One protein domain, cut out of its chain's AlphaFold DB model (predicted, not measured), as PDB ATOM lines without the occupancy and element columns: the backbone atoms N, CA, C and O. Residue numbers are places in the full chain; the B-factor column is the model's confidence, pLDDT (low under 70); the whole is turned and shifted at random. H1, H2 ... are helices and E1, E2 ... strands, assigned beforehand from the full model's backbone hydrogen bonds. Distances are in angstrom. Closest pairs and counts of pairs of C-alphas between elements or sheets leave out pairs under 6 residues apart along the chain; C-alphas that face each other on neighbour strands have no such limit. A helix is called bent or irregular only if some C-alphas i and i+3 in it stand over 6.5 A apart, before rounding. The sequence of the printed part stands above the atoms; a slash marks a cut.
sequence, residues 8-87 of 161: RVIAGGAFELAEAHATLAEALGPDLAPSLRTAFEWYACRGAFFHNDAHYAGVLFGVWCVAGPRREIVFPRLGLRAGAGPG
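What this domain is: This is residues 8 to 87 of the 161 residues of an uncharacterized protein of Betaproteobacteria bacterium (UniProt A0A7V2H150). What shape do these coordinates make? A long strand, E4, runs through the middle, with the antiparallel pair E1 and E2 towards one side and the hairpin E5 and E6 towards the other; H1, a helix that folds back on itself, sits at one end of the long axis, and E3 lies away from it, near E5. The strands are only loosely joined into a whole, as two separate two-stranded sheets with E3 and E4 pairing with no named strand. What are the counts and the size? The printed part has 80 residues with one named helix and six named strands, in the order E1 H1 E2 E3 E4 E5 E6, class mixed, helices and strands. It is compact, with a radius of gyration of the C-alphas of 13.4 A, and rounded, spanning 31 by 25 by 24 A.

How they stand to each other: How are E1, residues 10 to 16, and E2, residues 36 to 45, joined? They are antiparallel neighbours at 154 degrees; N 12 and O 42 are 2.8 A apart, within hydrogen-bond range. E2 bends by 79 degrees at residue 39. Where is H1, residues 18 to 35? Its closest C-alpha to E2 is that of His 21, 6.4 A from that of Thr 38. H1 has a kink of 139 degrees near residue 29 and is irregular, with C-alphas 27 and 30 at 9.0 A; 9 of its 14 O i to N i+4 pairs are within hydrogen-bond range. What about E4, residues 59 to 67, and E3, residues 48 to 51? E2 and E4 are near each other, with 18 pairs of C-alphas within 10 A. E2 and E3 meet only through their link, and E3 and E4 are apart. How do E5, residues 71 to 75, and E6, residues 80 to 84, stand? They form a hairpin, antiparallel at 155 degrees, with N 73 and O 82 at 2.8 A, within hydrogen-bond range. The closest C-alphas of E4 and E6, those of Cys 65 and Ala 84, are 6.0 A apart; E3 and E5 are near each other, with 7 pairs within 10 A.

Where its parts are: Where does the first element begin and the last end? E1 begins at C-alpha 10, (141.975, 116.015, 115.782), and E6 ends at C-alpha 84, (153.581, 115.048, 103.458). How long are the elements? From first to last C-alpha, E4 measures 24.5 A, E2 23.5 A, E1 18.4 A, H1 15.0 A, E5 and E6 12.9 A each, and E3 8.1 A.

The domain as a whole: How far does it reach? The two C-alphas farthest apart, those of Ala 18 and Arg 77, are 35.3 A apart. Is anything cut, long or uncertain? The printed part has no cut, and no link is long; E3 to E4 is short and the others are tight. The mean pLDDT of the printed part is 93.6, and residue 56 is under 70.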
ATOM      1  N   ARG A   8     145.414 122.537 116.228       86.38
ATOM      2  CA  ARG A   8     145.346 121.241 116.907       86.38
ATOM      3  C   ARG A   8     145.106 120.131 115.889       86.38
ATOM      4  O   ARG A   8     144.364 120.305 114.921       86.38
ATOM      5  N   VAL A   9     145.728 118.988 116.142       87.44
ATOM      6  CA  VAL A   9     145.391 117.729 115.483       87.44
ATOM      7  C   VAL A   9     144.117 117.180 116.128       87.44
ATOM      8  O   VAL A   9     143.997 117.177 117.352       87.44
ATOM      9  N   ILE A  10     143.148 116.760 115.315       89.88
ATOM     10  CA  ILE A  10     141.975 116.015 115.782       89.88
ATOM     11  C   ILE A  10     142.261 114.527 115.630       89.88
ATOM     12  O   ILE A  10     142.498 114.076 114.510       89.88
ATOM     13  N   ALA A  11     142.154 113.784 116.729       89.50
ATOM     14  CA  ALA A  11     142.118 112.330 116.718       89.50
ATOM     15  C   ALA A  11     140.714 111.828 116.329       89.50
ATOM     16  O   ALA A  11     139.703 112.260 116.888       89.50
ATOM     17  N   GLY A  12     140.656 110.932 115.346       87.06
ATOM     18  CA  GLY A  12     139.442 110.302 114.823       87.06
ATOM     19  C   GLY A  12     139.199 108.885 115.349       87.06
ATOM     20  O   GLY A  12     138.236 108.248 114.925       87.06
ATOM     21  N   GLY A  13     140.045 108.405 116.264       91.56
ATOM     22  CA  GLY A  13     139.985 107.064 116.842       91.56
ATOM     23  C   GLY A  13     140.894 106.053 116.141       91.56
ATOM     24  O   GLY A  13     141.386 106.285 115.032       91.56
ATOM     25  N   ALA A  14     141.109 104.929 116.825       94.19
ATOM     26  CA  ALA A  14     141.958 103.844 116.360       94.19
ATOM     27  C   ALA A  14     141.212 102.868 115.440       94.19
ATOM     28  O   ALA A  14     139.997 102.679 115.561       94.19
ATOM     29  N   PHE A  15     141.945 102.227 114.536       95.62
ATOM     30  CA  PHE A  15     141.430 101.206 113.634       95.62
ATOM     31  C   PHE A  15     142.500 100.169 113.291       95.62
ATOM     32  O   PHE A  15     143.696 100.438 113.353       95.62
ATOM     33  N   GLU A  16     142.053  98.990 112.875       96.50
ATOM     34  CA  GLU A  16     142.899  97.946 112.303       96.50
ATOM     35  C   GLU A  16     142.339  97.593 110.927       96.50
ATOM     36  O   GLU A  16     141.157  97.267 110.790       96.50
ATOM     37  N   LEU A  17     143.172  97.682 109.894       94.75
ATOM     38  CA  LEU A  17     142.790  97.321 108.534       94.75
ATOM     39  C   LEU A  17     143.949  96.577 107.875       94.75
ATOM     40  O   LEU A  17     144.976  97.177 107.566       94.75
ATOM     41  N   ALA A  18     143.769  95.275 107.647       96.31
ATOM     42  CA  ALA A  18     144.826  94.399 107.137       96.31
ATOM     43  C   ALA A  18     145.419  94.887 105.804       96.31
ATOM     44  O   ALA A  18     146.625  94.809 105.605       96.31
ATOM     45  N   GLU A  19     144.591  95.441 104.914       96.50
ATOM     46  CA  GLU A  19     145.044  95.986 103.628       96.50
ATOM     47  C   GLU A  19     145.935  97.223 103.803       96.50
ATOM     48  O   GLU A  19     146.966  97.341 103.139       96.50
ATOM     49  N   ALA A  20     145.581  98.125 104.724       95.12
ATOM     50  CA  ALA A  20     146.397  99.298 105.034       95.12
ATOM     51  C   ALA A  20     147.711  98.897 105.712       95.12
ATOM     52  O   ALA A  20     148.765  99.415 105.348       95.12
ATOM     53  N   HIS A  21     147.656  97.941 106.646       98.00
ATOM     54  CA  HIS A  21     148.846  97.391 107.295       98.00
ATOM     55  C   HIS A  21     149.794  96.763 106.275       98.00
ATOM     56  O   HIS A  21     150.956  97.147 106.226       98.00
ATOM     57  N   ALA A  22     149.290  95.891 105.396       97.81
ATOM     58  CA  ALA A  22     150.091  95.257 104.353       97.81
ATOM     59  C   ALA A  22     150.704  96.281 103.385       97.81
ATOM     60  O   ALA A  22     151.888  96.190 103.067       97.81
ATOM     61  N   THR A  23     149.923  97.284 102.969       97.75
ATOM     62  CA  THR A  23     150.393  98.360 102.083       97.75
ATOM     63  C   THR A  23     151.536  99.146 102.722       97.75
ATOM     64  O   THR A  23     152.564  99.387 102.090       97.75
ATOM     65  N   LEU A  24     151.378  99.545 103.987       98.00
ATOM     66  CA  LEU A  24     152.415 100.298 104.682       98.00
ATOM     67  C   LEU A  24     153.635  99.423 104.997       98.00
ATOM     68  O   LEU A  24     154.760  99.890 104.855       98.00
ATOM     69  N   ALA A  25     153.433  98.161 105.374       97.75
ATOM     70  CA  ALA A  25     154.509  97.202 105.603       97.75
ATOM     71  C   ALA A  25     155.374  97.020 104.345       97.75
ATOM     72  O   ALA A  25     156.599  97.066 104.430       97.75
ATOM     73  N   GLU A  26     154.759  96.886 103.167       97.88
ATOM     74  CA  GLU A  26     155.493  96.824 101.899       97.88
ATOM     75  C   GLU A  26     156.329  98.093 101.670       97.88
ATOM     76  O   GLU A  26     157.514  98.004 101.348       97.88
ATOM     77  N   ALA A  27     155.743  99.273 101.903       97.12
ATOM     78  CA  ALA A  27     156.420 100.555 101.717       97.12
ATOM     79  C   ALA A  27     157.564 100.807 102.720       97.12
ATOM     80  O   ALA A  27     158.566 101.425 102.362       97.12
ATOM     81  N   LEU A  28     157.424 100.337 103.963       95.81
ATOM     82  CA  LEU A  28     158.456 100.412 105.005       95.81
ATOM     83  C   LEU A  28     159.647  99.488 104.720       95.81
ATOM     84  O   LEU A  28     160.747  99.724 105.224       95.81
ATOM     85  N   GLY A  29     159.438  98.447 103.915       95.62
ATOM     86  CA  GLY A  29     160.469  97.489 103.551       95.62
ATOM     87  C   GLY A  29     160.828  96.510 104.677       95.62
ATOM     88  O   GLY A  29     160.304  96.581 105.792       95.62
ATOM     89  N   PRO A  30     161.732  95.558 104.393       93.31
ATOM     90  CA  PRO A  30     161.982  94.402 105.256       93.31
ATOM     91  C   PRO A  30     162.578  94.754 106.624       93.31
ATOM     92  O   PRO A  30     162.400  93.989 107.568       93.31
ATOM     93  N   ASP A  31     163.252  95.898 106.744       90.56
ATOM     94  CA  ASP A  31     163.935  96.292 107.979       90.56
ATOM     95  C   ASP A  31     162.961  96.857 109.027       90.56
ATOM     96  O   ASP A  31     163.159  96.684 110.228       90.56
ATOM     97  N   LEU A  32     161.881  97.511 108.584       93.38
ATOM     98  CA  LEU A  32     160.918  98.171 109.469       93.38
ATOM     99  C   LEU A  32     159.565  97.468 109.532       93.38
ATOM    100  O   LEU A  32     158.927  97.498 110.585       93.38
ATOM    101  N   ALA A  33     159.141  96.794 108.459       95.75
ATOM    102  CA  ALA A  33     157.860  96.093 108.403       95.75
ATOM    103  C   ALA A  33     157.607  95.125 109.576       95.75
ATOM    104  O   ALA A  33     156.496  95.146 110.105       95.75
ATOM    105  N   PRO A  34     158.590  94.329 110.060       94.62
ATOM    106  CA  PRO A  34     158.374  93.431 111.199       94.62
ATOM    107  C   PRO A  34     158.047  94.155 112.509       94.62
ATOM    108  O   PRO A  34     157.544  93.537 113.443       94.62
ATOM    109  N   SER A  35     158.355  95.450 112.584       96.12
ATOM    110  CA  SER A  35     158.159  96.296 113.762       96.12
ATOM    111  C   SER A  35     156.881  97.137 113.680       96.12
ATOM    112  O   SER A  35     156.569  97.850 114.629       96.12
ATOM    113  N   LEU A  36     156.148  97.093 112.560       97.19
ATOM    114  CA  LEU A  36     154.915  97.856 112.375       97.19
ATOM    115  C   LEU A  36     153.769  97.248 113.193       97.19
ATOM    116  O   LEU A  36     153.332  96.122 112.932       97.19
ATOM    117  N   ARG A  37     153.219  98.026 114.130       96.12
ATOM    118  CA  ARG A  37     152.026  97.634 114.892       96.12
ATOM    119  C   ARG A  37     150.786  97.540 114.001       96.12
ATOM    120  O   ARG A  37     150.683  98.200 112.973       96.12
ATOM    121  N   THR A  38     149.830  96.705 114.405       95.88
ATOM    122  CA  THR A  38     148.597  96.444 113.640       95.88
ATOM    123  C   THR A  38     147.597  97.594 113.690       95.88
ATOM    124  O   THR A  38     146.847  97.793 112.734       95.88
ATOM    125  N   ALA A  39     147.583  98.335 114.800       95.56
ATOM    126  CA  ALA A  39     146.673  99.443 115.028       95.56
ATOM    127  C   ALA A  39     147.204 100.749 114.429       95.56
ATOM    128  O   ALA A  39     148.383 101.084 114.542       95.56
ATOM    129  N   PHE A  40     146.281 101.498 113.842       96.69
ATOM    130  CA  PHE A  40     146.468 102.838 113.313       96.69
ATOM    131  C   PHE A  40     145.537 103.802 114.041       96.69
ATOM    132  O   PHE A  40     144.527 103.386 114.611       96.69
ATOM    133  N   GLU A  41     145.819 105.097 113.964       95.62
ATOM    134  CA  GLU A  41     144.936 106.148 114.465       95.62
ATOM    135  C   GLU A  41     144.660 107.198 113.389       95.62
ATOM    136  O   GLU A  41     145.548 107.603 112.641       95.62
ATOM    137  N   TRP A  42     143.411 107.651 113.284       95.75
ATOM    138  CA  TRP A  42     143.073 108.737 112.372       95.75
ATOM    139  C   TRP A  42     143.455 110.087 112.955       95.75
ATOM    140  O   TRP A  42     143.046 110.427 114.063       95.75
ATOM    141  N   TYR A  43     144.116 110.909 112.149       95.38
ATOM    142  CA  TYR A  43     144.388 112.299 112.470       95.38
ATOM    143  C   TYR A  43     143.935 113.218 111.350       95.38
ATOM    144  O   TYR A  43     144.130 112.939 110.169       95.38
ATOM    145  N   ALA A  44     143.365 114.360 111.712       95.62
ATOM    146  CA  ALA A  44     143.083 115.429 110.769       95.62
ATOM    147  C   ALA A  44     143.561 116.763 111.333       95.62
ATOM    148  O   ALA A  44     143.297 117.093 112.489       95.62
ATOM    149  N   CYS A  45     144.228 117.568 110.512       94.69
ATOM    150  CA  CYS A  45     144.604 118.919 110.903       94.69
ATOM    151  C   CYS A  45     144.585 119.862 109.702       94.69
ATOM    152  O   CYS A  45     144.813 119.474 108.558       94.69
ATOM    153  N   ARG A  46     144.315 121.142 109.963       94.94
ATOM    154  CA  ARG A  46     144.450 122.213 108.962       94.94
ATOM    155  C   ARG A  46     145.883 122.740 108.869       94.94
ATOM    156  O   ARG A  46     146.115 123.660 108.102       94.94
ATOM    157  N   GLY A  47     146.788 122.158 109.645       95.12
ATOM    158  CA  GLY A  47     148.037 122.714 110.146       95.12
ATOM    159  C   GLY A  47     148.085 122.476 111.660       95.12
ATOM    160  O   GLY A  47     147.031 122.415 112.306       95.12
ATOM    161  N   ALA A  48     149.280 122.320 112.219       95.56
ATOM    162  CA  ALA A  48     149.503 122.103 113.643       95.56
ATOM    163  C   ALA A  48     150.648 122.986 114.145       95.56
ATOM    164  O   ALA A  48     151.664 123.104 113.460       95.56
ATOM    165  N   PHE A  49     150.479 123.616 115.311       95.38
ATOM    166  CA  PHE A  49     151.559 124.380 115.954       95.38
ATOM    167  C   PHE A  49     152.653 123.432 116.461       95.38
ATOM    168  O   PHE A  49     152.458 122.217 116.494       95.38
ATOM    169  N   PHE A  50     153.802 123.973 116.861       94.56
ATOM    170  CA  PHE A  50     154.906 123.148 117.349       94.56
ATOM    171  C   PHE A  50     154.566 122.446 118.674       94.56
ATOM    172  O   PHE A  50     154.231 123.099 119.662       94.56
ATOM    173  N   HIS A  51     154.669 121.120 118.692       91.50
ATOM    174  CA  HIS A  51     154.412 120.244 119.841       91.50
ATOM    175  C   HIS A  51     155.334 119.019 119.792       91.50
ATOM    176  O   HIS A  51     156.133 118.891 118.874       91.50
ATOM    177  N   ASN A  52     155.252 118.137 120.781       88.50
ATOM    178  CA  ASN A  52     155.785 116.782 120.691       88.50
ATOM    179  C   ASN A  52     154.705 115.788 121.131       88.50
ATOM    180  O   ASN A  52     153.749 116.164 121.812       88.50
ATOM    181  N   ASP A  53     154.888 114.526 120.765       86.19
ATOM    182  CA  ASP A  53     153.959 113.433 121.051       86.19
ATOM    183  C   ASP A  53     154.487 112.568 122.205       86.19
ATOM    184  O   ASP A  53     154.382 111.342 122.199       86.19
ATOM    185  N   ALA A  54     155.091 113.213 123.211       71.62
ATOM    186  CA  ALA A  54     155.852 112.609 124.314       71.62
ATOM    187  C   ALA A  54     155.080 111.595 125.197       71.62
ATOM    188  O   ALA A  54     155.595 111.145 126.223       71.62
ATOM    189  N   HIS A  55     153.837 111.253 124.849       71.88
ATOM    190  CA  HIS A  55     153.042 110.191 125.463       71.88
ATOM    191  C   HIS A  55     153.295 108.800 124.866       71.88
ATOM    192  O   HIS A  55     152.926 107.814 125.506       71.88
ATOM    193  N   TYR A  56     153.936 108.683 123.700       63.97
ATOM    194  CA  TYR A  56     154.307 107.386 123.130       63.97
ATOM    195  C   TYR A  56     155.603 106.850 123.753       63.97
ATOM    196  O   TYR A  56     156.657 107.479 123.680       63.97
ATOM    197  N   ALA A  57     155.538 105.663 124.363       71.75
ATOM    198  CA  ALA A  57     156.693 104.989 124.955       71.75
ATOM    199  C   ALA A  57     157.044 103.707 124.186       71.75
ATOM    200  O   ALA A  57     156.168 102.909 123.855       71.75
ATOM    201  N   GLY A  58     158.341 103.486 123.950       84.38
ATOM    202  CA  GLY A  58     158.847 102.255 123.328       84.38
ATOM    203  C   GLY A  58     158.546 102.114 121.832       84.38
ATOM    204  O   GLY A  58     158.680 101.015 121.295       84.38
ATOM    205  N   VAL A  59     158.154 103.201 121.165       92.69
ATOM    206  CA  VAL A  59     157.861 103.232 119.728       92.69
ATOM    207  C   VAL A  59     158.490 104.458 119.069       92.69
ATOM    208  O   VAL A  59     158.702 105.480 119.720       92.69
ATOM    209  N   LEU A  60     158.757 104.351 117.771       93.75
ATOM    210  CA  LEU A  60     158.829 105.502 116.877       93.75
ATOM    211  C   LEU A  60     157.419 105.777 116.357       93.75
ATOM    212  O   LEU A  60     156.647 104.841 116.124       93.75
ATOM    213  N   PHE A  61     157.092 107.048 116.160       94.81
ATOM    214  CA  PHE A  61     155.788 107.451 115.660       94.81
ATOM    215  C   PHE A  61     155.860 107.735 114.165       94.81
ATOM    216  O   PHE A  61     156.829 108.311 113.667       94.81
ATOM    217  N   GLY A  62     154.840 107.298 113.439       95.75
ATOM    218  CA  GLY A  62     154.725 107.486 112.009       95.75
ATOM    219  C   GLY A  62     153.395 108.101 111.622       95.75
ATOM    220  O   GLY A  62     152.377 107.876 112.268       95.75
ATOM    221  N   VAL A  63     153.394 108.863 110.534       96.75
ATOM    222  CA  VAL A  63     152.177 109.385 109.911       96.75
ATOM    223  C   VAL A  63     152.208 109.120 108.417       96.75
ATOM    224  O   VAL A  63     153.190 109.417 107.744       96.75
ATOM    225  N   TRP A  64     151.120 108.571 107.892       98.19
ATOM    226  CA  TRP A  64     150.886 108.366 106.468       98.19
ATOM    227  C   TRP A  64     149.783 109.314 106.009       98.19
ATOM    228  O   TRP A  64     148.654 109.240 106.490       98.19
ATOM    229  N   CYS A  65     150.090 110.239 105.101       98.12
ATOM    230  CA  CYS A  65     149.093 111.166 104.582       98.12
ATOM    231  C   CYS A  65     148.168 110.436 103.606       98.12
ATOM    232  O   CYS A  65     148.592 109.986 102.542       98.12
ATOM    233  N   VAL A  66     146.886 110.345 103.956       97.50
ATOM    234  CA  VAL A  66     145.885 109.639 103.144       97.50
ATOM    235  C   VAL A  66     145.117 110.584 102.221       97.50
ATOM    236  O   VAL A  66     144.667 110.175 101.154       97.50
ATOM    237  N   ALA A  67     144.942 111.851 102.612       97.81
ATOM    238  CA  ALA A  67     144.140 112.813 101.862       97.81
ATOM    239  C   ALA A  67     144.447 114.273 102.231       97.81
ATOM    240  O   ALA A  67     145.011 114.575 103.283       97.81
ATOM    241  N   GLY A  68     143.975 115.192 101.387       96.94
ATOM    242  CA  GLY A  68     144.049 116.637 101.608       96.94
ATOM    243  C   GLY A  68     145.252 117.308 100.935       96.94
ATOM    244  O   GLY A  68     145.922 116.697 100.099       96.94
ATOM    245  N   PRO A  69     145.492 118.601 101.218       96.94
ATOM    246  CA  PRO A  69     146.615 119.326 100.637       96.94
ATOM    247  C   PRO A  69     147.952 118.806 101.179       96.94
ATOM    248  O   PRO A  69     148.037 118.373 102.331       96.94
ATOM    249  N   ARG A  70     149.005 118.904 100.362       97.69
ATOM    250  CA  ARG A  70     150.383 118.649 100.801       97.69
ATOM    251  C   ARG A  70     150.776 119.637 101.903       97.69
ATOM    252  O   ARG A  70     150.512 120.833 101.778       97.69
ATOM    253  N   ARG A  71     151.436 119.125 102.939       97.44
ATOM    254  CA  ARG A  71     152.016 119.872 104.064       97.44
ATOM    255  C   ARG A  71     153.504 119.572 104.194       97.44
ATOM    256  O   ARG A  71     154.025 118.699 103.503       97.44
ATOM    257  N   GLU A  72     154.169 120.280 105.092       98.19
ATOM    258  CA  GLU A  72     155.480 119.905 105.615       98.19
ATOM    259  C   GLU A  72     155.365 119.564 107.099       98.19
ATOM    260  O   GLU A  72     154.787 120.333 107.870       98.19
ATOM    261  N   ILE A  73     155.942 118.432 107.496       97.62
ATOM    262  CA  ILE A  73     156.247 118.142 108.897       97.62
ATOM    263  C   ILE A  73     157.608 118.766 109.181       97.62
ATOM    264  O   ILE A  73     158.614 118.401 108.566       97.62
ATOM    265  N   VAL A  74     157.618 119.773 110.049       97.75
ATOM    266  CA  VAL A  74     158.791 120.612 110.306       97.75
ATOM    267  C   VAL A  74     159.399 120.236 111.643       97.75
ATOM    268  O   VAL A  74     158.749 120.410 112.667       97.75
ATOM    269  N   PHE A  75     160.657 119.791 111.623       95.12
ATOM    270  CA  PHE A  75     161.451 119.412 112.792       95.12
ATOM    271  C   PHE A  75     162.497 120.507 113.063       95.12
ATOM    272  O   PHE A  75     163.555 120.540 112.420       95.12
ATOM    273  N   PRO A  76     162.215 121.465 113.963       92.06
ATOM    274  CA  PRO A  76     162.977 122.695 114.090       92.06
ATOM    275  C   PRO A  76     164.375 122.462 114.672       92.06
ATOM    276  O   PRO A  76     165.309 123.140 114.248       92.06
ATOM    277  N   ARG A  77     164.565 121.496 115.587       87.62
ATOM    278  CA  ARG A  77     165.896 121.223 116.163       87.62
ATOM    279  C   ARG A  77     166.824 120.544 115.167       87.62
ATOM    280  O   ARG A  77     168.020 120.813 115.179       87.62
ATOM    281  N   LEU A  78     166.276 119.687 114.308       89.38
ATOM    282  CA  LEU A  78     167.036 119.013 113.255       89.38
ATOM    283  C   LEU A  78     167.264 119.909 112.028       89.38
ATOM    284  O   LEU A  78     168.082 119.582 111.172       89.38
ATOM    285  N   GLY A  79     166.536 121.027 111.915       92.44
ATOM    286  CA  GLY A  79     166.519 121.839 110.697       92.44
ATOM    287  C   GLY A  79     165.951 121.079 109.493       92.44
ATOM    288  O   GLY A  79     166.288 121.402 108.354       92.44
ATOM    289  N   LEU A  80     165.113 120.064 109.740       94.94
ATOM    290  CA  LEU A  80     164.568 119.163 108.726       94.94
ATOM    291  C   LEU A  80     163.107 119.486 108.412       94.94
ATOM    292  O   LEU A  80     162.341 119.950 109.259       94.94
ATOM    293  N   ARG A  81     162.726 119.209 107.165       96.75
ATOM    294  CA  ARG A  81     161.367 119.367 106.644       96.75
ATOM    295  C   ARG A  81     161.040 118.161 105.787       96.75
ATOM    296  O   ARG A  81     161.746 117.895 104.817       96.75
ATOM    297  N   ALA A  82     159.979 117.451 106.141       96.94
ATOM    298  CA  ALA A  82     159.490 116.317 105.374       96.94
ATOM    299  C   ALA A  82     158.178 116.699 104.686       96.94
ATOM    300  O   ALA A  82     157.220 117.103 105.344       96.94
ATOM    301  N   GLY A  83     158.130 116.593 103.359       97.19
ATOM    302  CA  GLY A  83     156.889 116.788 102.616       97.19
ATOM    303  C   GLY A  83     155.905 115.655 102.907       97.19
ATOM    304  O   GLY A  83     156.277 114.492 102.844       97.19
ATOM    305  N   ALA A  84     154.648 115.998 103.176       96.88
ATOM    306  CA  ALA A  84     153.581 115.048 103.458       96.88
ATOM    307  C   ALA A  84     152.342 115.387 102.616       96.88
ATOM    308  O   ALA A  84     151.539 116.255 102.970       96.88
ATOM    309  N   GLY A  85     152.227 114.757 101.449       97.94
ATOM    310  CA  GLY A  85     151.022 114.738 100.620       97.94
ATOM    311  C   GLY A  85     150.462 113.319 100.492       97.94
ATOM    312  O   GLY A  85     151.109 112.381 100.945       97.94
ATOM    313  N   PRO A  86     149.278 113.136  99.878       98.12
ATOM    314  CA  PRO A  86     148.649 111.821  99.767       98.12
ATOM    315  C   PRO A  86     149.604 110.751  99.216       98.12
ATOM    316  O   PRO A  86     150.141 110.919  98.120       98.12
ATOM    317  N   GLY A  87     149.808 109.677  99.980       97.44
ATOM    318  CA  GLY A  87     150.754 108.597  99.681       97.44
ATOM    319  C   GLY A  87     152.088 108.690 100.431       97.44
ATOM    320  O   GLY A  87     152.716 107.658 100.648       97.44
TER     321      GLY A  87